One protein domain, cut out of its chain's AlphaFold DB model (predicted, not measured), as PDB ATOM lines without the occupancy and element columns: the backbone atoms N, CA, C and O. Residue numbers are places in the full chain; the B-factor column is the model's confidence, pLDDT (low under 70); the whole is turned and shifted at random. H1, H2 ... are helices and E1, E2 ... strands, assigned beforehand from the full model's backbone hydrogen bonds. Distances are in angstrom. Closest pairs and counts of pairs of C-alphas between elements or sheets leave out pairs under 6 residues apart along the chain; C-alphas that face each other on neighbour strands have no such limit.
ATOM      1  N   VAL A   2     248.016 230.842 195.341       34.47
ATOM      2  CA  VAL A   2     246.669 231.049 194.758       34.47
ATOM      3  C   VAL A   2     245.525 230.665 195.718       34.47
ATOM      4  O   VAL A   2     244.545 231.397 195.809       34.47
ATOM      5  N   ASN A   3     245.691 229.610 196.526       38.00
ATOM      6  CA  ASN A   3     244.654 229.171 197.480       38.00
ATOM      7  C   ASN A   3     244.314 230.220 198.557       38.00
ATOM      8  O   ASN A   3     243.158 230.369 198.923       38.00
ATOM      9  N   VAL A   4     245.288 231.032 198.989       40.59
ATOM     10  CA  VAL A   4     245.092 232.012 200.078       40.59
ATOM     11  C   VAL A   4     244.224 233.207 199.648       40.59
ATOM     12  O   VAL A   4     243.623 233.872 200.489       40.59
ATOM     13  N   ILE A   5     244.139 233.497 198.344       42.56
ATOM     14  CA  ILE A   5     243.304 234.592 197.823       42.56
ATOM     15  C   ILE A   5     241.860 234.119 197.618       42.56
ATOM     16  O   ILE A   5     240.935 234.875 197.910       42.56
ATOM     17  N   ARG A   6     241.657 232.860 197.200       46.47
ATOM     18  CA  ARG A   6     240.321 232.251 197.092       46.47
ATOM     19  C   ARG A   6     239.646 232.150 198.464       46.47
ATOM     20  O   ARG A   6     238.496 232.543 198.597       46.47
ATOM     21  N   ASP A   7     240.404 231.777 199.496       49.25
ATOM     22  CA  ASP A   7     239.890 231.634 200.867       49.25
ATOM     23  C   ASP A   7     239.456 232.965 201.523       49.25
ATOM     24  O   ASP A   7     238.688 232.959 202.483       49.25
ATOM     25  N   ASN A   8     239.916 234.116 201.012       50.91
ATOM     26  CA  ASN A   8     239.601 235.440 201.567       50.91
ATOM     27  C   ASN A   8     238.582 236.245 200.738       50.91
ATOM     28  O   ASN A   8     238.071 237.260 201.215       50.91
ATOM     29  N   MET A   9     238.256 235.809 199.517       51.44
ATOM     30  CA  MET A   9     237.296 236.478 198.634       51.44
ATOM     31  C   MET A   9     235.950 235.742 198.650       51.44
ATOM     32  O   MET A   9     235.604 235.010 197.734       51.44
ATOM     33  N   LEU A  10     235.188 236.028 199.713       56.06
ATOM     34  CA  LEU A  10     233.740 235.828 199.882       56.06
ATOM     35  C   LEU A  10     233.234 234.366 199.816       56.06
ATOM     36  O   LEU A  10     233.026 233.839 198.730       56.06
ATOM     37  N   PRO A  11     232.817 233.769 200.953       58.44
ATOM     38  CA  PRO A  11     232.082 232.494 200.994       58.44
ATOM     39  C   PRO A  11     230.824 232.442 200.100       58.44
ATOM     40  O   PRO A  11     230.329 231.367 199.772       58.44
ATOM     41  N   GLY A  12     230.290 233.603 199.702       60.41
ATOM     42  CA  GLY A  12     229.183 233.704 198.750       60.41
ATOM     43  C   GLY A  12     229.587 233.473 197.291       60.41
ATOM     44  O   GLY A  12     228.733 233.100 196.492       60.41
ATOM     45  N   LEU A  13     230.864 233.652 196.937       67.31
ATOM     46  CA  LEU A  13     231.360 233.482 195.573       67.31
ATOM     47  C   LEU A  13     231.310 232.012 195.151       67.31
ATOM     48  O   LEU A  13     230.815 231.724 194.070       67.31
ATOM     49  N   ASP A  14     231.718 231.076 196.013       66.31
ATOM     50  CA  ASP A  14     231.653 229.643 195.697       66.31
ATOM     51  C   ASP A  14     230.202 229.152 195.529       66.31
ATOM     52  O   ASP A  14     229.924 228.347 194.642       66.31
ATOM     53  N   GLN A  15     229.247 229.671 196.314       68.06
ATOM     54  CA  GLN A  15     227.816 229.378 196.118       68.06
ATOM     55  C   GLN A  15     227.281 229.936 194.794       68.06
ATOM     56  O   GLN A  15     226.508 229.276 194.095       68.06
ATOM     57  N   LEU A  16     227.695 231.150 194.436       69.62
ATOM     58  CA  LEU A  16     227.282 231.802 193.199       69.62
ATOM     59  C   LEU A  16     227.898 231.094 191.980       69.62
ATOM     60  O   LEU A  16     227.191 230.775 191.028       69.62
ATOM     61  N   LEU A  17     229.174 230.716 192.056       69.69
ATOM     62  CA  LEU A  17     229.873 229.944 191.028       69.69
ATOM     63  C   LEU A  17     229.307 228.527 190.876       69.69
ATOM     64  O   LEU A  17     229.138 228.067 189.752       69.69
ATOM     65  N   ALA A  18     228.915 227.862 191.968       69.25
ATOM     66  CA  ALA A  18     228.279 226.541 191.912       69.25
ATOM     67  C   ALA A  18     226.905 226.549 191.218       69.25
ATOM     68  O   ALA A  18     226.468 225.525 190.697       69.25
ATOM     69  N   SER A  19     226.214 227.693 191.211       76.94
ATOM     70  CA  SER A  19     224.946 227.871 190.487       76.94
ATOM     71  C   SER A  19     225.129 228.451 189.081       76.94
ATOM     72  O   SER A  19     224.177 228.486 188.295       76.94
ATOM     73  N   THR A  20     226.347 228.872 188.738       82.31
ATOM     74  CA  THR A  20     226.662 229.466 187.443       82.31
ATOM     75  C   THR A  20     226.748 228.370 186.389       82.31
ATOM     76  O   THR A  20     227.545 227.447 186.487       82.31
ATOM     77  N   LYS A  21     225.915 228.478 185.354       88.94
ATOM     78  CA  LYS A  21     225.922 227.548 184.215       88.94
ATOM     79  C   LYS A  21     226.746 228.060 183.042       88.94
ATOM     80  O   LYS A  21     227.239 227.267 182.249       88.94
ATOM     81  N   SER A  22     226.884 229.372 182.924       93.00
ATOM     82  CA  SER A  22     227.589 230.018 181.829       93.00
ATOM     83  C   SER A  22     228.421 231.181 182.334       93.00
ATOM     84  O   SER A  22     227.944 231.936 183.181       93.00
ATOM     85  N   ALA A  23     229.611 231.359 181.778       91.44
ATOM     86  CA  ALA A  23     230.486 232.475 182.107       91.44
ATOM     87  C   ALA A  23     231.051 233.112 180.836       91.44
ATOM     88  O   ALA A  23     231.396 232.402 179.895       91.44
ATOM     89  N   THR A  24     231.175 234.436 180.848       92.12
ATOM     90  CA  THR A  24     231.996 235.190 179.898       92.12
ATOM     91  C   THR A  24     233.140 235.800 180.689       92.12
ATOM     92  O   THR A  24     232.895 236.417 181.729       92.12
ATOM     93  N   CYS A  25     234.378 235.588 180.260       88.88
ATOM     94  CA  CYS A  25     235.546 236.010 181.026       88.88
ATOM     95  C   CYS A  25     236.758 236.310 180.137       88.88
ATOM     96  O   CYS A  25     236.730 236.083 178.925       88.88
ATOM     97  N   SER A  26     237.810 236.859 180.744       87.25
ATOM     98  CA  SER A  26     239.129 236.964 180.118       87.25
ATOM     99  C   SER A  26     239.962 235.708 180.396       87.25
ATOM    100  O   SER A  26     239.686 234.959 181.338       87.25
ATOM    101  N   VAL A  27     241.041 235.496 179.639       84.44
ATOM    102  CA  VAL A  27     241.992 234.395 179.896       84.44
ATOM    103  C   VAL A  27     242.603 234.453 181.306       84.44
ATOM    104  O   VAL A  27     242.848 233.417 181.929       84.44
ATOM    105  N   ARG A  28     242.762 235.654 181.881       82.88
ATOM    106  CA  ARG A  28     243.275 235.859 183.250       82.88
ATOM    107  C   ARG A  28     242.323 235.362 184.333       82.88
ATOM    108  O   ARG A  28     242.760 235.047 185.444       82.88
ATOM    109  N   ASP A  29     241.037 235.281 184.013       86.31
ATOM    110  CA  ASP A  29     239.989 234.892 184.947       86.31
ATOM    111  C   ASP A  29     239.748 233.379 184.978       86.31
ATOM    112  O   ASP A  29     239.088 232.893 185.895       86.31
ATOM    113  N   LEU A  30     240.338 232.612 184.050       87.62
ATOM    114  CA  LEU A  30     240.201 231.149 183.976       87.62
ATOM    115  C   LEU A  30     240.510 230.459 185.311       87.62
ATOM    116  O   LEU A  30     239.824 229.517 185.703       87.62
ATOM    117  N   ARG A  31     241.489 230.978 186.060       84.81
ATOM    118  CA  ARG A  31     241.884 230.454 187.379       84.81
ATOM    119  C   ARG A  31     240.762 230.466 188.422       84.81
ATOM    120  O   ARG A  31     240.831 229.715 189.390       84.81
ATOM    121  N   TRP A  32     239.753 231.322 188.263       84.62
ATOM    122  CA  TRP A  32     238.616 231.398 189.182       84.62
ATOM    123  C   TRP A  32     237.588 230.293 188.936       84.62
ATOM    124  O   TRP A  32     236.776 230.019 189.814       84.62
ATOM    125  N   PHE A  33     237.647 229.641 187.772       86.12
ATOM    126  CA  PHE A  33     236.738 228.571 187.364       86.12
ATOM    127  C   PHE A  33     237.295 227.165 187.635       86.12
ATOM    128  O   PHE A  33     236.674 226.169 187.259       86.12
ATOM    129  N   ASP A  34     238.445 227.057 188.307       82.62
ATOM    130  CA  ASP A  34     239.046 225.765 188.627       82.62
ATOM    131  C   ASP A  34     238.127 224.915 189.523       82.62
ATOM    132  O   ASP A  34     237.632 225.358 190.572       82.62
ATOM    133  N   GLY A  35     237.889 223.680 189.075       77.31
ATOM    134  CA  GLY A  35     236.979 222.716 189.695       77.31
ATOM    135  C   GLY A  35     235.485 222.975 189.464       77.31
ATOM    136  O   GLY A  35     234.668 222.178 189.929       77.31
ATOM    137  N   ILE A  36     235.105 224.040 188.752       83.12
ATOM    138  CA  ILE A  36     233.700 224.376 188.489       83.12
ATOM    139  C   ILE A  36     233.208 223.650 187.236       83.12
ATOM    140  O   ILE A  36     233.929 223.486 186.249       83.12
ATOM    141  N   GLN A  37     231.955 223.195 187.294       88.62
ATOM    142  CA  GLN A  37     231.272 222.595 186.160       88.62
ATOM    143  C   GLN A  37     230.363 223.628 185.499       88.62
ATOM    144  O   GLN A  37     229.369 224.050 186.084       88.62
ATOM    145  N   LEU A  38     230.685 223.992 184.264       91.38
ATOM    146  CA  LEU A  38     229.905 224.915 183.450       91.38
ATOM    147  C   LEU A  38     229.193 224.156 182.322       91.38
ATOM    148  O   LEU A  38     229.637 223.118 181.830       91.38
ATOM    149  N   GLU A  39     228.060 224.679 181.878       93.62
ATOM    150  CA  GLU A  39     227.479 224.304 180.590       93.62
ATOM    151  C   GLU A  39     228.220 225.013 179.445       93.62
ATOM    152  O   GLU A  39     228.383 224.433 178.372       93.62
ATOM    153  N   HIS A  40     228.696 226.240 179.678       94.38
ATOM    154  CA  HIS A  40     229.289 227.095 178.654       94.38
ATOM    155  C   HIS A  40     230.329 228.068 179.230       94.38
ATOM    156  O   HIS A  40     230.100 228.667 180.280       94.38
ATOM    157  N   ILE A  41     231.437 228.278 178.519       94.31
ATOM    158  CA  ILE A  41     232.379 229.370 178.785       94.31
ATOM    159  C   ILE A  41     232.700 230.121 177.490       94.31
ATOM    160  O   ILE A  41     232.922 229.492 176.454       94.31
ATOM    161  N   ASP A  42     232.713 231.445 177.580       94.00
ATOM    162  CA  ASP A  42     233.039 232.382 176.509       94.00
ATOM    163  C   ASP A  42     234.266 233.218 176.910       94.00
ATOM    164  O   ASP A  42     234.296 233.807 177.999       94.00
ATOM    165  N   ILE A  43     235.292 233.231 176.065       90.38
ATOM    166  CA  ILE A  43     236.542 233.962 176.267       90.38
ATOM    167  C   ILE A  43     236.527 235.180 175.353       90.38
ATOM    168  O   ILE A  43     236.577 235.062 174.134       90.38
ATOM    169  N   SER A  44     236.447 236.353 175.973       82.25
ATOM    170  CA  SER A  44     236.083 237.613 175.307       82.25
ATOM    171  C   SER A  44     237.234 238.614 175.157       82.25
ATOM    172  O   SER A  44     236.992 239.758 174.780       82.25
ATOM    173  N   HIS A  45     238.468 238.231 175.500       70.94
ATOM    174  CA  HIS A  45     239.650 239.095 175.399       70.94
ATOM    175  C   HIS A  45     240.814 238.368 174.746       70.94
ATOM    176  O   HIS A  45     241.112 237.228 175.118       70.94
ATOM    177  N   ASP A  46     241.453 239.076 173.813       62.81
ATOM    178  CA  ASP A  46     242.472 238.545 172.924       62.81
ATOM    179  C   ASP A  46     243.653 237.984 173.709       62.81
ATOM    180  O   ASP A  46     244.357 238.657 174.459       62.81
ATOM    181  N   TRP A  47     243.864 236.697 173.487       66.19
ATOM    182  CA  TRP A  47     244.948 235.904 174.042       66.19
ATOM    183  C   TRP A  47     246.317 236.376 173.510       66.19
ATOM    184  O   TRP A  47     247.337 236.116 174.142       66.19
ATOM    185  N   GLU A  48     246.332 237.115 172.393       60.50
ATOM    186  CA  GLU A  48     247.517 237.748 171.795       60.50
ATOM    187  C   GLU A  48     248.097 238.897 172.639       60.50
ATOM    188  O   GLU A  48     249.289 239.180 172.540       60.50
ATOM    189  N   GLU A  49     247.291 239.556 173.483       65.06
ATOM    190  CA  GLU A  49     247.790 240.611 174.381       65.06
ATOM    191  C   GLU A  49     248.526 240.047 175.610       65.06
ATOM    192  O   GLU A  49     249.141 240.800 176.372       65.06
ATOM    193  N   GLU A  50     248.475 238.729 175.825       66.69
ATOM    194  CA  GLU A  50     249.188 238.073 176.915       66.69
ATOM    195  C   GLU A  50     250.589 237.625 176.489       66.69
ATOM    196  O   GLU A  50     250.801 237.104 175.397       66.69
ATOM    197  N   GLU A  51     251.557 237.763 177.399       60.88
ATOM    198  CA  GLU A  51     252.972 237.465 177.134       60.88
ATOM    199  C   GLU A  51     253.244 235.991 176.773       60.88
ATOM    200  O   GLU A  51     254.258 235.699 176.141       60.88
ATOM    201  N   ASP A  52     252.361 235.062 177.165       71.56
ATOM    202  CA  ASP A  52     252.494 233.638 176.841       71.56
ATOM    203  C   ASP A  52     251.125 232.934 176.738       71.56
ATOM    204  O   ASP A  52     250.567 232.453 177.736       71.56
ATOM    205  N   PRO A  53     250.572 232.834 175.517       70.44
ATOM    206  CA  PRO A  53     249.300 232.180 175.286       70.44
ATOM    207  C   PRO A  53     249.271 230.711 175.730       70.44
ATOM    208  O   PRO A  53     248.261 230.209 176.234       70.44
ATOM    209  N   GLN A  54     250.388 230.000 175.603       76.38
ATOM    210  CA  GLN A  54     250.428 228.556 175.821       76.38
ATOM    211  C   GLN A  54     250.162 228.180 177.284       76.38
ATOM    212  O   GLN A  54     249.685 227.076 177.559       76.38
ATOM    213  N   LEU A  55     250.385 229.100 178.227       80.38
ATOM    214  CA  LEU A  55     250.146 228.870 179.655       80.38
ATOM    215  C   LEU A  55     248.661 228.768 180.017       80.38
ATOM    216  O   LEU A  55     248.315 228.104 180.998       80.38
ATOM    217  N   TYR A  56     247.774 229.400 179.246       84.19
ATOM    218  CA  TYR A  56     246.346 229.471 179.574       84.19
ATOM    219  C   TYR A  56     245.536 228.304 179.008       84.19
ATOM    220  O   TYR A  56     244.487 227.971 179.561       84.19
ATOM    221  N   LEU A  57     246.030 227.623 177.968       87.94
ATOM    222  CA  LEU A  57     245.316 226.504 177.349       87.94
ATOM    223  C   LEU A  57     245.122 225.333 178.330       87.94
ATOM    224  O   LEU A  57     243.992 224.858 178.458       87.94
ATOM    225  N   PRO A  58     246.135 224.912 179.114       90.19
ATOM    226  CA  PRO A  58     245.916 223.951 180.190       90.19
ATOM    227  C   PRO A  58     244.875 224.418 181.216       90.19
ATOM    228  O   PRO A  58     244.045 223.615 181.632       90.19
ATOM    229  N   MET A  59     244.879 225.702 181.601       89.44
ATOM    230  CA  MET A  59     243.914 226.243 182.572       89.44
ATOM    231  C   MET A  59     242.481 226.155 182.050       89.44
ATOM    232  O   MET A  59     241.596 225.708 182.775       89.44
ATOM    233  N   LEU A  60     242.265 226.520 180.785       91.00
ATOM    234  CA  LEU A  60     240.968 226.403 180.124       91.00
ATOM    235  C   LEU A  60     240.473 224.953 180.123       91.00
ATOM    236  O   LEU A  60     239.313 224.689 180.427       91.00
ATOM    237  N   LEU A  61     241.367 224.008 179.833       91.88
ATOM    238  CA  LEU A  61     241.035 222.588 179.782       91.88
ATOM    239  C   LEU A  61     240.815 221.956 181.165       91.88
ATOM    240  O   LEU A  61     240.153 220.925 181.250       91.88
ATOM    241  N   PHE A  62     241.264 222.562 182.266       90.81
ATOM    242  CA  PHE A  62     240.877 222.111 183.611       90.81
ATOM    243  C   PHE A  62     239.426 222.462 183.975       90.81
ATOM    244  O   PHE A  62     238.822 221.794 184.820       90.81
ATOM    245  N   ILE A  63     238.824 223.447 183.304       90.94
ATOM    246  CA  ILE A  63     237.433 223.848 183.536       90.94
ATOM    247  C   ILE A  63     236.502 222.835 182.869       90.94
ATOM    248  O   ILE A  63     236.484 222.681 181.647       90.94
ATOM    249  N   LYS A  64     235.673 222.150 183.665       91.88
ATOM    250  CA  LYS A  64     234.712 221.164 183.153       91.88
ATOM    251  C   LYS A  64     233.543 221.868 182.479       91.88
ATOM    252  O   LYS A  64     232.544 222.169 183.124       91.88
ATOM    253  N   THR A  65     233.649 222.100 181.177       95.12
ATOM    254  CA  THR A  65     232.608 222.765 180.385       95.12
ATOM    255  C   THR A  65     232.179 221.937 179.182       95.12
ATOM    256  O   THR A  65     232.999 221.255 178.567       95.12
ATOM    257  N   LYS A  66     230.892 222.004 178.816       96.62
ATOM    258  CA  LYS A  66     230.379 221.352 177.597       96.62
ATOM    259  C   LYS A  66     230.689 222.141 176.330       96.62
ATOM    260  O   LYS A  66     230.822 221.535 175.265       96.62
ATOM    261  N   LYS A  67     230.791 223.465 176.432       97.56
ATOM    262  CA  LYS A  67     231.023 224.365 175.301       97.56
ATOM    263  C   LYS A  67     232.084 225.399 175.656       97.56
ATOM    264  O   LYS A  67     231.941 226.099 176.657       97.56
ATOM    265  N   ILE A  68     233.103 225.497 174.811       96.06
ATOM    266  CA  ILE A  68     234.140 226.527 174.858       96.06
ATOM    267  C   ILE A  68     233.947 227.415 173.634       96.06
ATOM    268  O   ILE A  68     233.993 226.918 172.509       96.06
ATOM    269  N   ILE A  69     233.729 228.709 173.840       94.44
ATOM    270  CA  ILE A  69     233.787 229.721 172.784       94.44
ATOM    271  C   ILE A  69     234.988 230.605 173.079       94.44
ATOM    272  O   ILE A  69     235.023 231.246 174.118       94.44
ATOM    273  N   ALA A  70     235.983 230.608 172.201       89.69
ATOM    274  CA  ALA A  70     237.139 231.485 172.349       89.69
ATOM    275  C   ALA A  70     237.451 232.295 171.083       89.69
ATOM    276  O   ALA A  70     238.087 233.338 171.192       89.69
ATOM    277  N   GLY A  71     236.980 231.862 169.904       83.75
ATOM    278  CA  GLY A  71     237.151 232.606 168.647       83.75
ATOM    279  C   GLY A  71     238.616 232.987 168.423       83.75
ATOM    280  O   GLY A  71     239.488 232.136 168.617       83.75
ATOM    281  N   LYS A  72     238.879 234.266 168.105       82.44
ATOM    282  CA  LYS A  72     240.234 234.848 167.956       82.44
ATOM    283  C   LYS A  72     241.177 234.533 169.108       82.44
ATOM    284  O   LYS A  72     242.354 234.293 168.863       82.44
ATOM    285  N   CYS A  73     240.657 234.439 170.328       82.94
ATOM    286  CA  CYS A  73     241.475 234.204 171.502       82.94
ATOM    287  C   CYS A  73     242.160 232.834 171.450       82.94
ATOM    288  O   CYS A  73     243.260 232.709 171.944       82.94
ATOM    289  N   LEU A  74     241.575 231.788 170.863       89.25
ATOM    290  CA  LEU A  74     242.200 230.457 170.864       89.25
ATOM    291  C   LEU A  74     242.639 230.056 169.461       89.25
ATOM    292  O   LEU A  74     241.872 229.394 168.768       89.25
ATOM    293  N   PRO A  75     243.870 230.364 169.045       89.94
ATOM    294  CA  PRO A  75     244.410 229.835 167.808       89.94
ATOM    295  C   PRO A  75     244.505 228.307 167.833       89.94
ATOM    296  O   PRO A  75     245.066 227.702 168.749       89.94
ATOM    297  N   ILE A  76     244.008 227.653 166.782       92.44
ATOM    298  CA  ILE A  76     244.008 226.188 166.667       92.44
ATOM    299  C   ILE A  76     245.423 225.589 166.694       92.44
ATOM    300  O   ILE A  76     245.616 224.447 167.109       92.44
ATOM    301  N   HIS A  77     246.432 226.362 166.293       90.56
ATOM    302  CA  HIS A  77     247.820 225.916 166.316       90.56
ATOM    303  C   HIS A  77     248.353 225.687 167.735       90.56
ATOM    304  O   HIS A  77     249.342 224.975 167.887       90.56
ATOM    305  N   LEU A  78     247.711 226.235 168.775       89.81
ATOM    306  CA  LEU A  78     248.123 226.023 170.165       89.81
ATOM    307  C   LEU A  78     247.952 224.568 170.621       89.81
ATOM    308  O   LEU A  78     248.541 224.179 171.622       89.81
ATOM    309  N   PHE A  79     247.203 223.748 169.878       91.88
ATOM    310  CA  PHE A  79     247.141 222.297 170.088       91.88
ATOM    311  C   PHE A  79     248.354 221.554 169.503       91.88
ATOM    312  O   PHE A  79     248.490 220.347 169.686       91.88
ATOM    313  N   HIS A  80     249.249 222.231 168.784       88.31
ATOM    314  CA  HIS A  80     250.452 221.611 168.251       88.31
ATOM    315  C   HIS A  80     251.495 221.410 169.367       88.31
ATOM    316  O   HIS A  80     252.050 222.368 169.897       88.31
ATOM    317  N   SER A  81     251.822 220.150 169.675       68.00
ATOM    318  CA  SER A  81     252.909 219.736 170.592       68.00
ATOM    319  C   SER A  81     252.737 220.058 172.086       68.00
ATOM    320  O   SER A  81     253.685 219.942 172.864       68.00
ATOM    321  N   THR A  82     251.533 220.399 172.529       68.31
ATOM    322  CA  THR A  82     251.232 220.618 173.947       68.31
ATOM    323  C   THR A  82     250.741 219.327 174.600       68.31
ATOM    324  O   THR A  82     249.747 218.763 174.163       68.31
ATOM    325  N   HIS A  83     251.376 218.855 175.676       81.44
ATOM    326  CA  HIS A  83     250.819 217.782 176.515       81.44
ATOM    327  C   HIS A  83     249.660 218.317 177.370       81.44
ATOM    328  O   HIS A  83     249.783 218.498 178.581       81.44
ATOM    329  N   LEU A  84     248.527 218.595 176.727       91.31
ATOM    330  CA  LEU A  84     247.351 219.176 177.361       91.31
ATOM    331  C   LEU A  84     246.645 218.192 178.305       91.31
ATOM    332  O   LEU A  84     246.674 216.972 178.069       91.31
ATOM    333  N   PRO A  85     246.008 218.697 179.378       92.75
ATOM    334  CA  PRO A  85     245.164 217.881 180.235       92.75
ATOM    335  C   PRO A  85     243.927 217.402 179.466       92.75
ATOM    336  O   PRO A  85     243.450 218.058 178.543       92.75
ATOM    337  N   ILE A  86     243.413 216.235 179.854       94.81
ATOM    338  CA  ILE A  86     242.215 215.656 179.242       94.81
ATOM    339  C   ILE A  86     240.974 216.323 179.839       94.81
ATOM    340  O   ILE A  86     240.800 216.346 181.058       94.81
ATOM    341  N   GLN A  87     240.093 216.801 178.967       93.50
ATOM    342  CA  GLN A  87     238.796 217.375 179.284       93.50
ATOM    343  C   GLN A  87     237.687 216.611 178.554       93.50
ATOM    344  O   GLN A  87     237.394 216.834 177.382       93.50
ATOM    345  N   GLU A  88     237.028 215.708 179.274       95.62
ATOM    346  CA  GLU A  88     235.981 214.852 178.712       95.62
ATOM    347  C   GLU A  88     234.622 215.556 178.570       95.62
ATOM    348  O   GLU A  88     233.758 215.071 177.843       95.62
ATOM    349  N   ALA A  89     234.380 216.668 179.275       96.12
ATOM    350  CA  ALA A  89     233.061 217.300 179.277       96.12
ATOM    351  C   ALA A  89     232.758 218.055 177.974       96.12
ATOM    352  O   ALA A  89     231.585 218.200 177.615       96.12
ATOM    353  N   THR A  90     233.792 218.545 177.287       97.75
ATOM    354  CA  THR A  90     233.656 219.444 176.140       97.75
ATOM    355  C   THR A  90     233.196 218.700 174.895       97.75
ATOM    356  O   THR A  90     233.830 217.752 174.445       97.75
ATOM    357  N   LYS A  91     232.093 219.186 174.324       98.06
ATOM    358  CA  LYS A  91     231.478 218.692 173.087       98.06
ATOM    359  C   LYS A  91     231.561 219.689 171.942       98.06
ATOM    360  O   LYS A  91     231.480 219.289 170.785       98.06
ATOM    361  N   ILE A  92     231.687 220.977 172.253       98.06
ATOM    362  CA  ILE A  92     231.733 222.060 171.271       98.06
ATOM    363  C   ILE A  92     232.915 222.971 171.598       98.06
ATOM    364  O   ILE A  92     233.023 223.451 172.730       98.06
ATOM    365  N   LEU A  93     233.753 223.239 170.601       97.44
ATOM    366  CA  LEU A  93     234.884 224.159 170.685       97.44
ATOM    367  C   LEU A  93     234.799 225.192 169.559       97.44
ATOM    368  O   LEU A  93     234.669 224.814 168.397       97.44
ATOM    369  N   SER A  94     234.903 226.477 169.902       96.19
ATOM    370  CA  SER A  94     235.128 227.571 168.955       96.19
ATOM    371  C   SER A  94     236.531 228.137 169.136       96.19
ATOM    372  O   SER A  94     236.872 228.564 170.240       96.19
ATOM    373  N   CYS A  95     237.312 228.168 168.066       93.94
ATOM    374  CA  CYS A  95     238.698 228.628 168.022       93.94
ATOM    375  C   CYS A  95     238.943 229.458 166.748       93.94
ATOM    376  O   CYS A  95     238.039 229.608 165.924       93.94
ATOM    377  N   SER A  96     240.149 229.991 166.579       91.81
ATOM    378  CA  SER A  96     240.569 230.738 165.394       91.81
ATOM    379  C   SER A  96     241.611 229.976 164.587       91.81
ATOM    380  O   SER A  96     242.252 229.026 165.048       91.81
ATOM    381  N   LEU A  97     241.776 230.396 163.339       90.00
ATOM    382  CA  LEU A  97     242.880 229.991 162.486       90.00
ATOM    383  C   LEU A  97     243.710 231.232 162.189       90.00
ATOM    384  O   LEU A  97     243.193 232.175 161.602       90.00
ATOM    385  N   GLU A  98     244.991 231.198 162.541       85.88
ATOM    386  CA  GLU A  98     245.957 232.209 162.121       85.88
ATOM    387  C   GLU A  98     246.518 231.832 160.743       85.88
ATOM    388  O   GLU A  98     247.302 230.880 160.640       85.88
ATOM    389  N   PRO A  99     246.142 232.548 159.668       77.31
ATOM    390  CA  PRO A  99     246.579 232.224 158.314       77.31
ATOM    391  C   PRO A  99     248.065 232.504 158.105       77.31
ATOM    392  O   PRO A  99     248.639 232.021 157.138       77.31
ATOM    393  N   ASP A 100     248.684 233.315 158.967       77.44
ATOM    394  CA  ASP A 100     250.069 233.746 158.815       77.44
ATOM    395  C   ASP A 100     251.089 232.771 159.404       77.44
ATOM    396  O   ASP A 100     252.283 232.885 159.113       77.44
ATOM    397  N   ILE A 101     250.640 231.733 160.105       77.56
ATOM    398  CA  ILE A 101     251.529 230.699 160.623       77.56
ATOM    399  C   ILE A 101     252.114 229.889 159.473       77.56
ATOM    400  O   ILE A 101     251.436 229.112 158.800       77.56
ATOM    401  N   ASP A 102     253.411 230.080 159.255       68.19
ATOM    402  CA  ASP A 102     254.169 229.389 158.220       68.19
ATOM    403  C   ASP A 102     254.622 228.021 158.742       68.19
ATOM    404  O   ASP A 102     255.772 227.804 159.118       68.19
ATOM    405  N   GLN A 103     253.670 227.093 158.844       66.31
ATOM    406  CA  GLN A 103     253.932 225.707 159.241       66.31
ATOM    407  C   GLN A 103     253.501 224.733 158.153       66.31
ATOM    408  O   GLN A 103     252.797 223.758 158.393       66.31
ATOM    409  N   THR A 104     254.012 224.963 156.942       63.31
ATOM    410  CA  THR A 104     253.886 224.043 155.801       63.31
ATOM    411  C   THR A 104     254.635 222.716 155.997       63.31
ATOM    412  O   THR A 104     254.694 221.902 155.079       63.31
ATOM    413  N   ALA A 105     255.255 222.506 157.163       64.06
ATOM    414  CA  ALA A 105     255.936 221.274 157.517       64.06
ATOM    415  C   ALA A 105     254.921 220.224 157.988       64.06
ATOM    416  O   ALA A 105     254.268 220.370 159.020       64.06
ATOM    417  N   GLU A 106     254.805 219.127 157.247       70.50
ATOM    418  CA  GLU A 106     254.123 217.937 157.746       70.50
ATOM    419  C   GLU A 106     254.925 217.342 158.922       70.50
ATOM    420  O   GLU A 106     256.158 217.286 158.838       70.50
ATOM    421  N   PRO A 107     254.275 216.888 160.015       80.75
ATOM    422  CA  PRO A 107     252.833 216.629 160.162       80.75
ATOM    423  C   PRO A 107     252.011 217.678 160.966       80.75
ATOM    424  O   PRO A 107     251.218 217.292 161.820       80.75
ATOM    425  N   PHE A 108     252.107 218.989 160.693       89.38
ATOM    426  CA  PHE A 108     251.464 220.055 161.499       89.38
ATOM    427  C   PHE A 108     249.973 219.849 161.864       89.38
ATOM    428  O   PHE A 108     249.628 219.728 163.041       89.38
ATOM    429  N   TYR A 109     249.063 219.769 160.886       92.19
ATOM    430  CA  TYR A 109     247.628 219.604 161.178       92.19
ATOM    431  C   TYR A 109     247.276 218.217 161.706       92.19
ATOM    432  O   TYR A 109     246.373 218.079 162.530       92.19
ATOM    433  N   THR A 110     248.002 217.190 161.262       92.50
ATOM    434  CA  THR A 110     247.838 215.834 161.794       92.50
ATOM    435  C   THR A 110     248.105 215.822 163.301       92.50
ATOM    436  O   THR A 110     247.337 215.232 164.058       92.50
ATOM    437  N   GLU A 111     249.145 216.522 163.746       92.44
ATOM    438  CA  GLU A 111     249.507 216.659 165.155       92.44
ATOM    439  C   GLU A 111     248.468 217.449 165.956       92.44
ATOM    440  O   GLU A 111     248.045 216.987 167.015       92.44
ATOM    441  N   ILE A 112     247.977 218.567 165.413       94.00
ATOM    442  CA  ILE A 112     246.883 219.354 166.007       94.00
ATOM    443  C   ILE A 112     245.646 218.481 166.235       94.00
ATOM    444  O   ILE A 112     245.159 218.374 167.359       94.00
ATOM    445  N   PHE A 113     245.138 217.815 165.193       95.06
ATOM    446  CA  PHE A 113     243.920 217.012 165.319       95.06
ATOM    447  C   PHE A 113     244.124 215.785 166.209       95.06
ATOM    448  O   PHE A 113     243.205 215.401 166.933       95.06
ATOM    449  N   ARG A 114     245.318 215.183 166.204       94.50
ATOM    450  CA  ARG A 114     245.663 214.090 167.121       94.50
ATOM    451  C   ARG A 114     245.632 214.552 168.574       94.50
ATOM    452  O   ARG A 114     245.076 213.855 169.421       94.50
ATOM    453  N   GLU A 115     246.216 215.709 168.861       95.06
ATOM    454  CA  GLU A 115     246.249 216.265 170.208       95.06
ATOM    455  C   GLU A 115     244.849 216.679 170.671       95.06
ATOM    456  O   GLU A 115     244.438 216.293 171.762       95.06
ATOM    457  N   MET A 116     244.059 217.325 169.808       95.56
ATOM    458  CA  MET A 116     242.650 217.627 170.080       95.56
ATOM    459  C   MET A 116     241.842 216.367 170.398       95.56
ATOM    460  O   MET A 116     241.084 216.360 171.362       95.56
ATOM    461  N   HIS A 117     242.025 215.283 169.639       95.50
ATOM    462  CA  HIS A 117     241.357 214.009 169.917       95.50
ATOM    463  C   HIS A 117     241.732 213.451 171.298       95.50
ATOM    464  O   HIS A 117     240.894 212.894 172.004       95.50
ATOM    465  N   ARG A 118     242.998 213.607 171.696       95.50
ATOM    466  CA  ARG A 118     243.510 213.134 172.984       95.50
ATOM    467  C   ARG A 118     242.977 213.963 174.150       95.50
ATOM    468  O   ARG A 118     242.566 213.392 175.158       95.50
ATOM    469  N   CYS A 119     243.035 215.289 174.048       95.81
ATOM    470  CA  CYS A 119     242.681 216.184 175.145       95.81
ATOM    471  C   CYS A 119     241.179 216.501 175.200       95.81
ATOM    472  O   CYS A 119     240.683 216.843 176.267       95.81
ATOM    473  N   LEU A 120     240.441 216.341 174.099       96.81
ATOM    474  CA  LEU A 120     238.996 216.566 173.995       96.81
ATOM    475  C   LEU A 120     238.299 215.337 173.373       96.81
ATOM    476  O   LEU A 120     237.717 215.431 172.290       96.81
ATOM    477  N   PRO A 121     238.319 214.167 174.036       96.81
ATOM    478  CA  PRO A 121     237.882 212.902 173.433       96.81
ATOM    479  C   PRO A 121     236.393 212.851 173.058       96.81
ATOM    480  O   PRO A 121     235.998 212.042 172.223       96.81
ATOM    481  N   ASN A 122     235.565 213.715 173.655       97.81
ATOM    482  CA  ASN A 122     234.127 213.803 173.387       97.81
ATOM    483  C   ASN A 122     233.751 215.023 172.532       97.81
ATOM    484  O   ASN A 122     232.583 215.416 172.506       97.81
ATOM    485  N   LEU A 123     234.724 215.639 171.853       98.06
ATOM    486  CA  LEU A 123     234.472 216.767 170.967       98.06
ATOM    487  C   LEU A 123     233.645 216.311 169.760       98.06
ATOM    488  O   LEU A 123     234.079 215.495 168.952       98.06
ATOM    489  N   GLU A 124     232.441 216.855 169.634       97.44
ATOM    490  CA  GLU A 124     231.509 216.545 168.548       97.44
ATOM    491  C   GLU A 124     231.577 217.614 167.449       97.44
ATOM    492  O   GLU A 124     231.427 217.298 166.265       97.44
TER     493      GLU A 124
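AT A GLANCE: This is residues 2 to 124 of the 238 residues of the protein "(pine wood nematode) hypothetical protein" of Bursaphelenchus xylophilus (UniProt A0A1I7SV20). A four-stranded, twisted parallel sheet forms a wall, with H3 and H4 side by side on one face and no named helix covering the other. At the E4 end H5 and H6 make a second helix pair, while at the E1 end H1 and H2 reach away from the body, where residues 7 to 12 stick out. The printed part has 123 residues, with six named helices and four named strands in the order H1 H2 E1 H3 E2 H4 E3 H5 E4 H6, mixed in class; the sheet's order is E1 E2 E3 E4. It is compact, with a radius of gyration of the C-alphas of 15.2 A, yet elongated in outline, spanning 51 by 30 by 21 A.

HOW THE PARTS SIT: Start at E2, residues 37 to 43, an inner strand parallel to E3, residues 64 to 69, at 25 degrees; N 41 and O 67 are 2.9 A apart, within hydrogen-bond range. Edge strand E1, residues 22 to 25, is parallel to E2, with N 42 and O 23 at 2.8 A, and edge strand E4, residues 92 to 96, is parallel to E3, with N 94 and O 68 at 2.8 A. H3, residues 27 to 33, is on the sheet at a height of 8.7 A and runs along the strands, at 15 degrees to E1 on the local plane. H4, residues 53 to 62, touches H3 the same way at a shallow tilt of 21 degrees, closest at the C-alphas of Leu 30 and Leu 60, 6.2 A; it only grazes the sheet with residues 60 to 62. H5, residues 76 to 79, only grazes the sheet with residues 76 to 77. H6, residues 108 to 119, is not on the sheet, but its residues 111 to 116 touch H5, closest at the C-alphas of Phe 79 and Ile 112, 5.0 A. H2, residues 11 to 19, only grazes the sheet with residues 17 to 19; H1, residues 3 to 6, is not on it. E1, H3, E2, then E2, H4, E3, then E3, H5, E4 are strand-helix-strand units, parallel neighbour strands with a helix between, each crossover right-handed. Every O i to N i+4 pair is within hydrogen-bond range in H6, against 4 of 5 in H2, 3 of 6 in H4 and 0 of 3 in H3, where 3 of 4 O i to N i+3 pairs are; H1 and H5 are too short for an i+4 pair.

IN THESE COORDINATES: Find C-alpha 37 at (231.272, 222.595, 186.160); from there E2 runs 16.0 A to C-alpha 43. H6 runs 16.7 A to C-alpha 119 at (242.681, 216.184, 175.145), H4 15.5 A and H2 13.5 A.

THE WHOLE: The C-alphas of Pro 11 and Thr 104, the two farthest apart, are 50.9 A apart. The printed part has no cut; the links H5 to E4 and E4 to H6 are long. Look for pLDDT under 70 at residues 2 to 18, 46 to 51, 81 to 82 and 102 to 105.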